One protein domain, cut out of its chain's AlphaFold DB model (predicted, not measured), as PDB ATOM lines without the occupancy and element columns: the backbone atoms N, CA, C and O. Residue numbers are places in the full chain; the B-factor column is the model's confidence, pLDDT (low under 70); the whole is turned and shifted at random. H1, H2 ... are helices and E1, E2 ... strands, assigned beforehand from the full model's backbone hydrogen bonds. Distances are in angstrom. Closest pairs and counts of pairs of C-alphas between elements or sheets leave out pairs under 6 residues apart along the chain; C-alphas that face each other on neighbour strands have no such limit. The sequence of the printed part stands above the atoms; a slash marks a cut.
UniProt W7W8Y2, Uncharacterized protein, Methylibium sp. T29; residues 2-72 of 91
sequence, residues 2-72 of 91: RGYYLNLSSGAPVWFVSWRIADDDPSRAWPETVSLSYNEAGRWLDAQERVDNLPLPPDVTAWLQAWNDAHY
ATOM      1  N   ARG A   2      20.359 -12.738 -20.154       84.94
ATOM      2  CA  ARG A   2      21.360 -13.807 -20.391       84.94
ATOM      3  C   ARG A   2      22.282 -13.578 -21.606       84.94
ATOM      4  O   ARG A   2      23.448 -13.942 -21.532       84.94
ATOM      5  N   GLY A   3      21.785 -12.975 -22.689       87.88
ATOM      6  CA  GLY A   3      22.582 -12.701 -23.893       87.88
ATOM      7  C   GLY A   3      23.755 -11.734 -23.669       87.88
ATOM      8  O   GLY A   3      24.825 -11.960 -24.222       87.88
ATOM      9  N   TYR A   4      23.587 -10.711 -22.822       91.25
ATOM     10  CA  TYR A   4      24.663  -9.772 -22.475       91.25
ATOM     11  C   TYR A   4      25.724 -10.436 -21.598       91.25
ATOM     12  O   TYR A   4      26.915 -10.325 -21.870       91.25
ATOM     13  N   TYR A   5      25.281 -11.209 -20.601       90.81
ATOM     14  CA  TYR A   5      26.171 -12.035 -19.790       90.81
ATOM     15  C   TYR A   5      26.991 -13.000 -20.655       90.81
ATOM     16  O   TYR A   5      28.186 -13.155 -20.431       90.81
ATOM     17  N   LEU A   6      26.367 -13.639 -21.654       91.56
ATOM     18  CA  LEU A   6      27.068 -14.569 -22.537       91.56
ATOM     19  C   LEU A   6      28.168 -13.859 -23.337       91.56
ATOM     20  O   LEU A   6      29.286 -14.367 -23.389       91.56
ATOM     21  N   ASN A   7      27.871 -12.669 -23.873       93.88
ATOM     22  CA  ASN A   7      28.845 -11.841 -24.581       93.88
ATOM     23  C   ASN A   7      30.037 -11.469 -23.679       93.88
ATOM     24  O   ASN A   7      31.181 -11.723 -24.045       93.88
ATOM     25  N   LEU A   8      29.784 -10.989 -22.455       92.62
ATOM     26  CA  LEU A   8      30.837 -10.703 -21.466       92.62
ATOM     27  C   LEU A   8      31.652 -11.953 -21.094       92.62
ATOM     28  O   LEU A   8      32.877 -11.908 -21.017       92.62
ATOM     29  N   SER A   9      30.986 -13.096 -20.906       90.62
ATOM     30  CA  SER A   9      31.631 -14.353 -20.506       90.62
ATOM     31  C   SER A   9      32.460 -15.025 -21.608       90.62
ATOM     32  O   SER A   9      33.147 -16.005 -21.328       90.62
ATOM     33  N   SER A  10      32.406 -14.514 -22.843       88.81
ATOM     34  CA  SER A  10      33.184 -15.035 -23.975       88.81
ATOM     35  C   SER A  10      34.688 -14.753 -23.860       88.81
ATOM     36  O   SER A  10      35.485 -15.394 -24.539       88.81
ATOM     37  N   GLY A  11      35.083 -13.795 -23.011       88.06
ATOM     38  CA  GLY A  11      36.464 -13.329 -22.861       88.06
ATOM     39  C   GLY A  11      36.894 -12.277 -23.893       88.06
ATOM     40  O   GLY A  11      37.865 -11.568 -23.652       88.06
ATOM     41  N   ALA A  12      36.152 -12.127 -24.993       91.81
ATOM     42  CA  ALA A  12      36.364 -11.102 -26.012       91.81
ATOM     43  C   ALA A  12      35.002 -10.518 -26.434       91.81
ATOM     44  O   ALA A  12      34.476 -10.895 -27.481       91.81
ATOM     45  N   PRO A  13      34.389  -9.653 -25.603       94.94
ATOM     46  CA  PRO A  13      33.066  -9.113 -25.885       94.94
ATOM     47  C   PRO A  13      33.075  -8.258 -27.157       94.94
ATOM     48  O   PRO A  13      34.008  -7.489 -27.399       94.94
ATOM     49  N   VAL A  14      32.016  -8.387 -27.957       97.94
ATOM     50  CA  VAL A  14      31.892  -7.729 -29.268       97.94
ATOM     51  C   VAL A  14      30.549  -7.028 -29.459       97.94
ATOM     52  O   VAL A  14      29.536  -7.392 -28.857       97.94
ATOM     53  N   TRP A  15      30.555  -6.003 -30.304       97.62
ATOM     54  CA  TRP A  15      29.373  -5.456 -30.938       97.62
ATOM     55  C   TRP A  15      28.986  -6.406 -32.053       97.62
ATOM     56  O   TRP A  15      29.818  -6.720 -32.905       97.62
ATOM     57  N   PHE A  16      27.732  -6.830 -32.057       97.56
ATOM     58  CA  PHE A  16      27.144  -7.535 -33.182       97.56
ATOM     59  C   PHE A  16      26.476  -6.503 -34.077       97.56
ATOM     60  O   PHE A  16      25.532  -5.835 -33.647       97.56
ATOM     61  N   VAL A  17      26.985  -6.353 -35.293       97.62
ATOM     62  CA  VAL A  17      26.485  -5.395 -36.281       97.62
ATOM     63  C   VAL A  17      25.806  -6.177 -37.389       97.62
ATOM     64  O   VAL A  17      26.475  -6.871 -38.149       97.62
ATOM     65  N   SER A  18      24.483  -6.082 -37.469       97.12
ATOM     66  CA  SER A  18      23.708  -6.613 -38.586       97.12
ATOM     67  C   SER A  18      23.632  -5.570 -39.696       97.12
ATOM     68  O   SER A  18      23.302  -4.405 -39.453       97.12
ATOM     69  N   TRP A  19      23.945  -5.996 -40.913       95.81
ATOM     70  CA  TRP A  19      23.961  -5.159 -42.103       95.81
ATOM     71  C   TRP A  19      22.785  -5.486 -43.009       95.81
ATOM     72  O   TRP A  19      22.500  -6.655 -43.268       95.81
ATOM     73  N   ARG A  20      22.179  -4.443 -43.575       95.00
ATOM     74  CA  ARG A  20      21.305  -4.567 -44.743       95.00
ATOM     75  C   ARG A  20      22.097  -4.244 -45.993       95.00
ATOM     76  O   ARG A  20      22.892  -3.305 -46.003       95.00
ATOM     77  N   ILE A  21      21.864  -5.034 -47.029       94.12
ATOM     78  CA  ILE A  21      22.410  -4.839 -48.369       94.12
ATOM     79  C   ILE A  21      21.262  -4.319 -49.232       94.12
ATOM     80  O   ILE A  21      20.137  -4.795 -49.089       94.12
ATOM     81  N   ALA A  22      21.522  -3.322 -50.076       93.94
ATOM     82  CA  ALA A  22      20.493  -2.784 -50.954       93.94
ATOM     83  C   ALA A  22      20.084  -3.828 -52.006       93.94
ATOM     84  O   ALA A  22      20.944  -4.445 -52.635       93.94
ATOM     85  N   ASP A  23      18.777  -3.995 -52.224       92.31
ATOM     86  CA  ASP A  23      18.253  -4.956 -53.204       92.31
ATOM     87  C   ASP A  23      18.630  -4.583 -54.650       92.31
ATOM     88  O   ASP A  23      18.780  -5.456 -55.505       92.31
ATOM     89  N   ASP A  24      18.783  -3.285 -54.931       96.00
ATOM     90  CA  ASP A  24      19.123  -2.738 -56.247       96.00
ATOM     91  C   ASP A  24      20.635  -2.664 -56.509       96.00
ATOM     92  O   ASP A  24      21.057  -2.651 -57.666       96.00
ATOM     93  N   ASP A  25      21.451  -2.634 -55.454       94.25
ATOM     94  CA  ASP A  25      22.907  -2.536 -55.546       94.25
ATOM     95  C   ASP A  25      23.603  -3.270 -54.381       94.25
ATOM     96  O   ASP A  25      23.749  -2.715 -53.285       94.25
ATOM     97  N   PRO A  26      24.133  -4.486 -54.612       90.56
ATOM     98  CA  PRO A  26      24.770  -5.278 -53.566       90.56
ATOM     99  C   PRO A  26      26.100  -4.698 -53.061       90.56
ATOM    100  O   PRO A  26      26.650  -5.198 -52.077       90.56
ATOM    101  N   SER A  27      26.643  -3.657 -53.706       93.25
ATOM    102  CA  SER A  27      27.825  -2.937 -53.213       93.25
ATOM    103  C   SER A  27      27.492  -1.924 -52.115       93.25
ATOM    104  O   SER A  27      28.388  -1.454 -51.408       93.25
ATOM    105  N   ARG A  28      26.206  -1.604 -51.935       95.00
ATOM    106  CA  ARG A  28      25.725  -0.671 -50.919       95.00
ATOM    107  C   ARG A  28      25.183  -1.443 -49.727       95.00
ATOM    108  O   ARG A  28      24.218  -2.194 -49.838       95.00
ATOM    109  N   ALA A  29      25.784  -1.203 -48.568       94.81
ATOM    110  CA  ALA A  29      25.329  -1.754 -47.303       94.81
ATOM    111  C   ALA A  29      25.352  -0.691 -46.201       94.81
ATOM    112  O   ALA A  29      26.165   0.236 -46.230       94.81
ATOM    113  N   TRP A  30      24.471  -0.838 -45.216       96.12
ATOM    114  CA  TRP A  30      24.452  -0.005 -44.014       96.12
ATOM    115  C   TRP A  30      24.159  -0.852 -42.776       96.12
ATOM    116  O   TRP A  30      23.497  -1.892 -42.882       96.12
ATOM    117  N   PRO A  31      24.654  -0.437 -41.597       96.19
ATOM    118  CA  PRO A  31      24.327  -1.126 -40.363       96.19
ATOM    119  C   PRO A  31      22.848  -0.877 -40.063       96.19
ATOM    120  O   PRO A  31      22.427   0.263 -39.871       96.19
ATOM    121  N   GLU A  32      22.047  -1.936 -40.058       95.44
ATOM    122  CA  GLU A  32      20.628  -1.841 -39.722       95.44
ATOM    123  C   GLU A  32      20.429  -1.885 -38.213       95.44
ATOM    124  O   GLU A  32      19.710  -1.059 -37.655       95.44
ATOM    125  N   THR A  33      21.067  -2.848 -37.548       96.31
ATOM    126  CA  THR A  33      20.912  -3.045 -36.106       96.31
ATOM    127  C   THR A  33      22.250  -3.365 -35.459       96.31
ATOM    128  O   THR A  33      23.049  -4.131 -35.994       96.31
ATOM    129  N   VAL A  34      22.480  -2.804 -34.271       96.56
ATOM    130  CA  VAL A  34      23.653  -3.092 -33.440       96.56
ATOM    131  C   VAL A  34      23.183  -3.598 -32.082       96.56
ATOM    132  O   VAL A  34      22.324  -2.979 -31.456       96.56
ATOM    133  N   SER A  35      23.741  -4.714 -31.611       96.31
ATOM    134  CA  SER A  35      23.432  -5.257 -30.285       96.31
ATOM    135  C   SER A  35      24.665  -5.794 -29.561       96.31
ATOM    136  O   SER A  35      25.669  -6.170 -30.160       96.31
ATOM    137  N   LEU A  36      24.560  -5.845 -28.233       96.19
ATOM    138  CA  LEU A  36      25.495  -6.505 -27.317       96.19
ATOM    139  C   LEU A  36      24.993  -7.891 -26.877       96.19
ATOM    140  O   LEU A  36      25.657  -8.578 -26.101       96.19
ATOM    141  N   SER A  37      23.794  -8.291 -27.305       95.06
ATOM    142  CA  SER A  37      23.154  -9.539 -26.905       95.06
ATOM    143  C   SER A  37      23.547 -10.671 -27.839       95.06
ATOM    144  O   SER A  37      23.151 -10.706 -29.004       95.06
ATOM    145  N   TYR A  38      24.218 -11.677 -27.286       93.00
ATOM    146  CA  TYR A  38      24.552 -12.895 -28.022       93.00
ATOM    147  C   TYR A  38      23.303 -13.620 -28.565       93.00
ATOM    148  O   TYR A  38      23.339 -14.239 -29.622       93.00
ATOM    149  N   ASN A  39      22.169 -13.528 -27.860       93.62
ATOM    150  CA  ASN A  39      20.923 -14.159 -28.299       93.62
ATOM    151  C   ASN A  39      20.338 -13.482 -29.545       93.62
ATOM    152  O   ASN A  39      19.738 -14.159 -30.371       93.62
ATOM    153  N   GLU A  40      20.464 -12.158 -29.658       95.12
ATOM    154  CA  GLU A  40      19.989 -11.433 -30.843       95.12
ATOM    155  C   GLU A  40      20.894 -11.725 -32.034       95.12
ATOM    156  O   GLU A  40      20.393 -12.074 -33.098       95.12
ATOM    157  N   ALA A  41      22.210 -11.726 -31.810       94.69
ATOM    158  CA  ALA A  41      23.186 -12.137 -32.810       94.69
ATOM    159  C   ALA A  41      22.913 -13.547 -33.350       94.69
ATOM    160  O   ALA A  41      22.905 -13.748 -34.559       94.69
ATOM    161  N   GLY A  42      22.611 -14.506 -32.466       94.50
ATOM    162  CA  GLY A  42      22.218 -15.858 -32.866       94.50
ATOM    163  C   GLY A  42      20.996 -15.870 -33.786       94.50
ATOM    164  O   GLY A  42      21.032 -16.507 -34.829       94.50
ATOM    165  N   ARG A  43      19.954 -15.089 -33.467       95.69
ATOM    166  CA  ARG A  43      18.747 -15.000 -34.309       95.69
ATOM    167  C   ARG A  43      19.026 -14.417 -35.693       95.69
ATOM    168  O   ARG A  43      18.408 -14.858 -36.654       95.69
ATOM    169  N   TRP A  44      19.918 -13.434 -35.797       96.38
ATOM    170  CA  TRP A  44      20.320 -12.874 -37.091       96.38
ATOM    171  C   TRP A  44      21.114 -13.886 -37.917       96.38
ATOM    172  O   TRP A  44      20.831 -14.066 -39.096       96.38
ATOM    173  N   LEU A  45      22.051 -14.598 -37.285       94.25
ATOM    174  CA  LEU A  45      22.818 -15.658 -37.941       94.25
ATOM    175  C   LEU A  45      21.915 -16.806 -38.418       94.25
ATOM    176  O   LEU A  45      22.068 -17.266 -39.547       94.25
ATOM    177  N   ASP A  46      20.941 -17.222 -37.602       96.25
ATOM    178  CA  ASP A  46      19.949 -18.244 -37.969       96.25
ATOM    179  C   ASP A  46      19.067 -17.795 -39.147       96.25
ATOM    180  O   ASP A  46      18.667 -18.612 -39.974       96.25
ATOM    181  N   ALA A  47      18.787 -16.491 -39.249       94.62
ATOM    182  CA  ALA A  47      18.074 -15.879 -40.370       94.62
ATOM    183  C   ALA A  47      18.963 -15.637 -41.606       94.62
ATOM    184  O   ALA A  47      18.497 -15.052 -42.581       94.62
ATOM    185  N   GLN A  48      20.224 -16.082 -41.575       93.56
ATOM    186  CA  GLN A  48      21.222 -15.880 -42.630       93.56
ATOM    187  C   GLN A  48      21.508 -14.401 -42.952       93.56
ATOM    188  O   GLN A  48      21.962 -14.080 -44.051       93.56
ATOM    189  N   GLU A  49      21.281 -13.501 -41.993       93.81
ATOM    190  CA  GLU A  49      21.622 -12.085 -42.122       93.81
ATOM    191  C   GLU A  49      23.147 -11.881 -42.077       93.81
ATOM    192  O   GLU A  49      23.906 -12.672 -41.504       93.81
ATOM    193  N   ARG A  50      23.618 -10.771 -42.654       94.31
ATOM    194  CA  ARG A  50      25.035 -10.389 -42.623       94.31
ATOM    195  C   ARG A  50      25.366  -9.777 -41.260       94.31
ATOM    196  O   ARG A  50      24.893  -8.688 -40.953       94.31
ATOM    197  N   VAL A  51      26.183 -10.460 -40.454       97.06
ATOM    198  CA  VAL A  51      26.581  -9.997 -39.113       97.06
ATOM    199  C   VAL A  51      28.099  -9.931 -38.997       97.06
ATOM    200  O   VAL A  51      28.775 -10.924 -39.256       97.06
ATOM    201  N   ASP A  52      28.617  -8.784 -38.561       96.94
ATOM    202  CA  ASP A  52      30.026  -8.600 -38.206       96.94
ATOM    203  C   ASP A  52      30.208  -8.415 -36.697       96.94
ATOM    204  O   ASP A  52      29.338  -7.882 -36.001       96.94
ATOM    205  N   ASN A  53      31.386  -8.817 -36.215       96.88
ATOM    206  CA  ASN A  53      31.788  -8.683 -34.821       96.88
ATOM    207  C   ASN A  53      32.892  -7.630 -34.693       96.88
ATOM    208  O   ASN A  53      33.967  -7.781 -35.277       96.88
ATOM    209  N   LEU A  54      32.663  -6.602 -33.876       96.62
ATOM    210  CA  LEU A  54      33.673  -5.588 -33.560       96.62
ATOM    211  C   LEU A  54      34.020  -5.634 -32.070       96.62
ATOM    212  O   LEU A  54      33.102  -5.584 -31.256       96.62
ATOM    213  N   PRO A  55      35.305  -5.703 -31.676       96.94
ATOM    214  CA  PRO A  55      35.689  -5.708 -30.266       96.94
ATOM    215  C   PRO A  55      35.098  -4.526 -29.498       96.94
ATOM    216  O   PRO A  55      35.118  -3.391 -29.983       96.94
ATOM    217  N   LEU A  56      34.589  -4.784 -28.292       96.44
ATOM    218  CA  LEU A  56      34.144  -3.703 -27.423       96.44
ATOM    219  C   LEU A  56      35.347  -2.913 -26.904       96.44
ATOM    220  O   LEU A  56      36.296  -3.501 -26.381       96.44
ATOM    221  N   PRO A  57      35.275  -1.577 -26.948       95.81
ATOM    222  CA  PRO A  57      36.167  -0.731 -26.178       95.81
ATOM    223  C   PRO A  57      36.115  -1.061 -24.668       95.81
ATOM    224  O   PRO A  57      35.071  -1.500 -24.159       95.81
ATOM    225  N   PRO A  58      37.218  -0.869 -23.919       94.12
ATOM    226  CA  PRO A  58      37.276  -1.213 -22.495       94.12
ATOM    227  C   PRO A  58      36.251  -0.476 -21.621       94.12
ATOM    228  O   PRO A  58      35.699  -1.060 -20.691       94.12
ATOM    229  N   ASP A  59      35.970   0.788 -21.927       96.12
ATOM    230  CA  ASP A  59      34.982   1.628 -21.243       96.12
ATOM    231  C   ASP A  59      33.555   1.094 -21.425       96.12
ATOM    232  O   ASP A  59      32.815   0.947 -20.449       96.12
ATOM    233  N   VAL A  60      33.193   0.704 -22.648       95.00
ATOM    234  CA  VAL A  60      31.893   0.078 -22.937       95.00
ATOM    235  C   VAL A  60      31.787  -1.288 -22.262       95.00
ATOM    236  O   VAL A  60      30.745  -1.621 -21.698       95.00
ATOM    237  N   THR A  61      32.868  -2.072 -22.282       94.94
ATOM    238  CA  THR A  61      32.919  -3.374 -21.600       94.94
ATOM    239  C   THR A  61      32.655  -3.215 -20.105       94.94
ATOM    240  O   THR A  61      31.819  -3.928 -19.549       94.94
ATOM    241  N   ALA A  62      33.321  -2.254 -19.460       95.00
ATOM    242  CA  ALA A  62      33.138  -1.970 -18.041       95.00
ATOM    243  C   ALA A  62      31.705  -1.517 -17.725       95.00
ATOM    244  O   ALA A  62      31.113  -1.976 -16.746       95.00
ATOM    245  N   TRP A  63      31.118  -0.670 -18.575       95.19
ATOM    246  CA  TRP A  63      29.726  -0.246 -18.429       95.19
ATOM    247  C   TRP A  63      28.746  -1.422 -18.551       95.19
ATOM    248  O   TRP A  63      27.873  -1.588 -17.695       95.19
ATOM    249  N   LEU A  64      28.915  -2.274 -19.568       93.69
ATOM    250  CA  LEU A  64      28.065  -3.446 -19.778       93.69
ATOM    251  C   LEU A  64      28.185  -4.435 -18.613       93.69
ATOM    252  O   LEU A  64      27.176  -4.993 -18.182       93.69
ATOM    253  N   GLN A  65      29.397  -4.627 -18.086       92.69
ATOM    254  CA  GLN A  65      29.650  -5.453 -16.907       92.69
ATOM    255  C   GLN A  65      28.908  -4.909 -15.682       92.69
ATOM    256  O   GLN A  65      28.153  -5.651 -15.058       92.69
ATOM    257  N   ALA A  66      29.041  -3.613 -15.385       93.50
ATOM    258  CA  ALA A  66      28.364  -2.986 -14.251       93.50
ATOM    259  C   ALA A  66      26.833  -3.092 -14.358       93.50
ATOM    260  O   ALA A  66      26.155  -3.419 -13.382       93.50
ATOM    261  N   TRP A  67      26.284  -2.871 -15.556       92.38
ATOM    262  CA  TRP A  67      24.856  -3.054 -15.810       92.38
ATOM    263  C   TRP A  67      24.440  -4.518 -15.618       92.38
ATOM    264  O   TRP A  67      23.446  -4.811 -14.953       92.38
ATOM    265  N   ASN A  68      25.217  -5.459 -16.154       90.88
ATOM    266  CA  ASN A  68      24.940  -6.879 -15.997       90.88
ATOM    267  C   ASN A  68      24.981  -7.308 -14.522       90.88
ATOM    268  O   ASN A  68      24.090  -8.030 -14.091       90.88
ATOM    269  N   ASP A  69      25.946  -6.841 -13.736       89.69
ATOM    270  CA  ASP A  69      26.064  -7.181 -12.312       89.69
ATOM    271  C   ASP A  69      24.900  -6.628 -11.480       89.69
ATOM    272  O   ASP A  69      24.428  -7.283 -10.546       89.69
ATOM    273  N   ALA A  70      24.386  -5.451 -11.846       89.88
ATOM    274  CA  ALA A  70      23.225  -4.847 -11.197       89.88
ATOM    275  C   ALA A  70      21.910  -5.579 -11.520       89.88
ATOM    276  O   ALA A  70      21.025  -5.672 -10.667       89.88
ATOM    277  N   HIS A  71      21.767  -6.095 -12.744       86.31
ATOM    278  CA  HIS A  71      20.478  -6.561 -13.263       86.31
ATOM    279  C   HIS A  71      20.365  -8.077 -13.454       86.31
ATOM    280  O   HIS A  71      19.262  -8.624 -13.422       86.31
ATOM    281  N   TYR A  72      21.477  -8.781 -13.639       80.81
ATOM    282  CA  TYR A  72      21.506 -10.212 -13.893       80.81
ATOM    283  C   TYR A  72      22.157 -10.955 -12.729       80.81
ATOM    284  O   TYR A  72      23.374 -10.998 -12.581       80.81
TER     285      TYR A  72
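Overview. This is residues 2 to 72 of the 91 residues of an uncharacterized protein of Methylibium sp. T29 (UniProt W7W8Y2). A strongly twisted sheet of three antiparallel strands, in the order E2, E1, E3, forms a wall with the helix H2 over one face, while H1 and H3 meet at one end of the sheet. The long axis runs from the link between E1 and E2 at the far end to H3. The printed part has 71 residues with three named helices and three named strands, in the order H1, E1, E2, H2, E3, H3, of mixed class. It is only just loose, close to compact, with a radius of gyration of the C-alphas of 13.7 A, and elongated, spanning 45 by 23 by 18 A.

Arrangement. Begin at E1, residues 14 to 21, the inner strand of the sheet. Beside it is the edge strand E2, residues 29 to 35, antiparallel to it at 145 degrees; the two form a hairpin, and you will find N 18 and O 33 within hydrogen-bond range at 2.8 A. The other edge strand is E3, residues 50 to 55, antiparallel to E1 at 151 degrees, with N 15 and O 54 at 2.8 A and N 52 and O 17 at 2.9 A. Now look at H2, residues 38 to 46, which is on the sheet at a height over the sheet of 9.4 A. It lies over E1, with 6 of its 9 C-alphas falling on E1, and only just not over E3 as well, with 2 falling on E3. It runs along the strands, again only just, at 28 degrees to E1 on the local plane; the closest C-alphas of the two are those of Phe 16 and Ala 41, 6.1 A apart. E2, H2 and E3 make a split strand-helix-strand unit, two strands that run the same way with E1 between them, and its crossover is right-handed. H1, residues 2 to 9, only grazes the sheet with its residues 3 to 8. It touches H2, about perpendicular at 77 degrees, closest at the C-alphas of Gly 3 and Tyr 38, 4.6 A apart. H1 also touches H3, residues 58 to 71, opposite ways at a steep tilt of 44 degrees, with the C-alphas of Tyr 5 and Asn 68 closest at 6.5 A. H3 is not on the sheet, and it is apart from H2. In H1, H2 and H3 every O i to N i+4 pair is within hydrogen-bond range.

Along the chain. Find C-alpha 14 at (31.892, -7.729, -29.268); from there E1 runs 21.5 A to C-alpha 21. E2 measures 17.5 A and E3 17.0 A. H1 begins at C-alpha 2 at (21.360, -13.807, -20.391) and measures 10.3 A, H2 12.2 A. H3 runs 19.9 A and ends at C-alpha 71 at (20.478, -6.561, -13.263).

Size, cuts and confidence. The two C-alphas farthest apart are those of Asp 24 and Ala 70, at 45.3 A. The printed part has no cut and no long link. Its mean pLDDT is 93.9, and no printed residue is under 70.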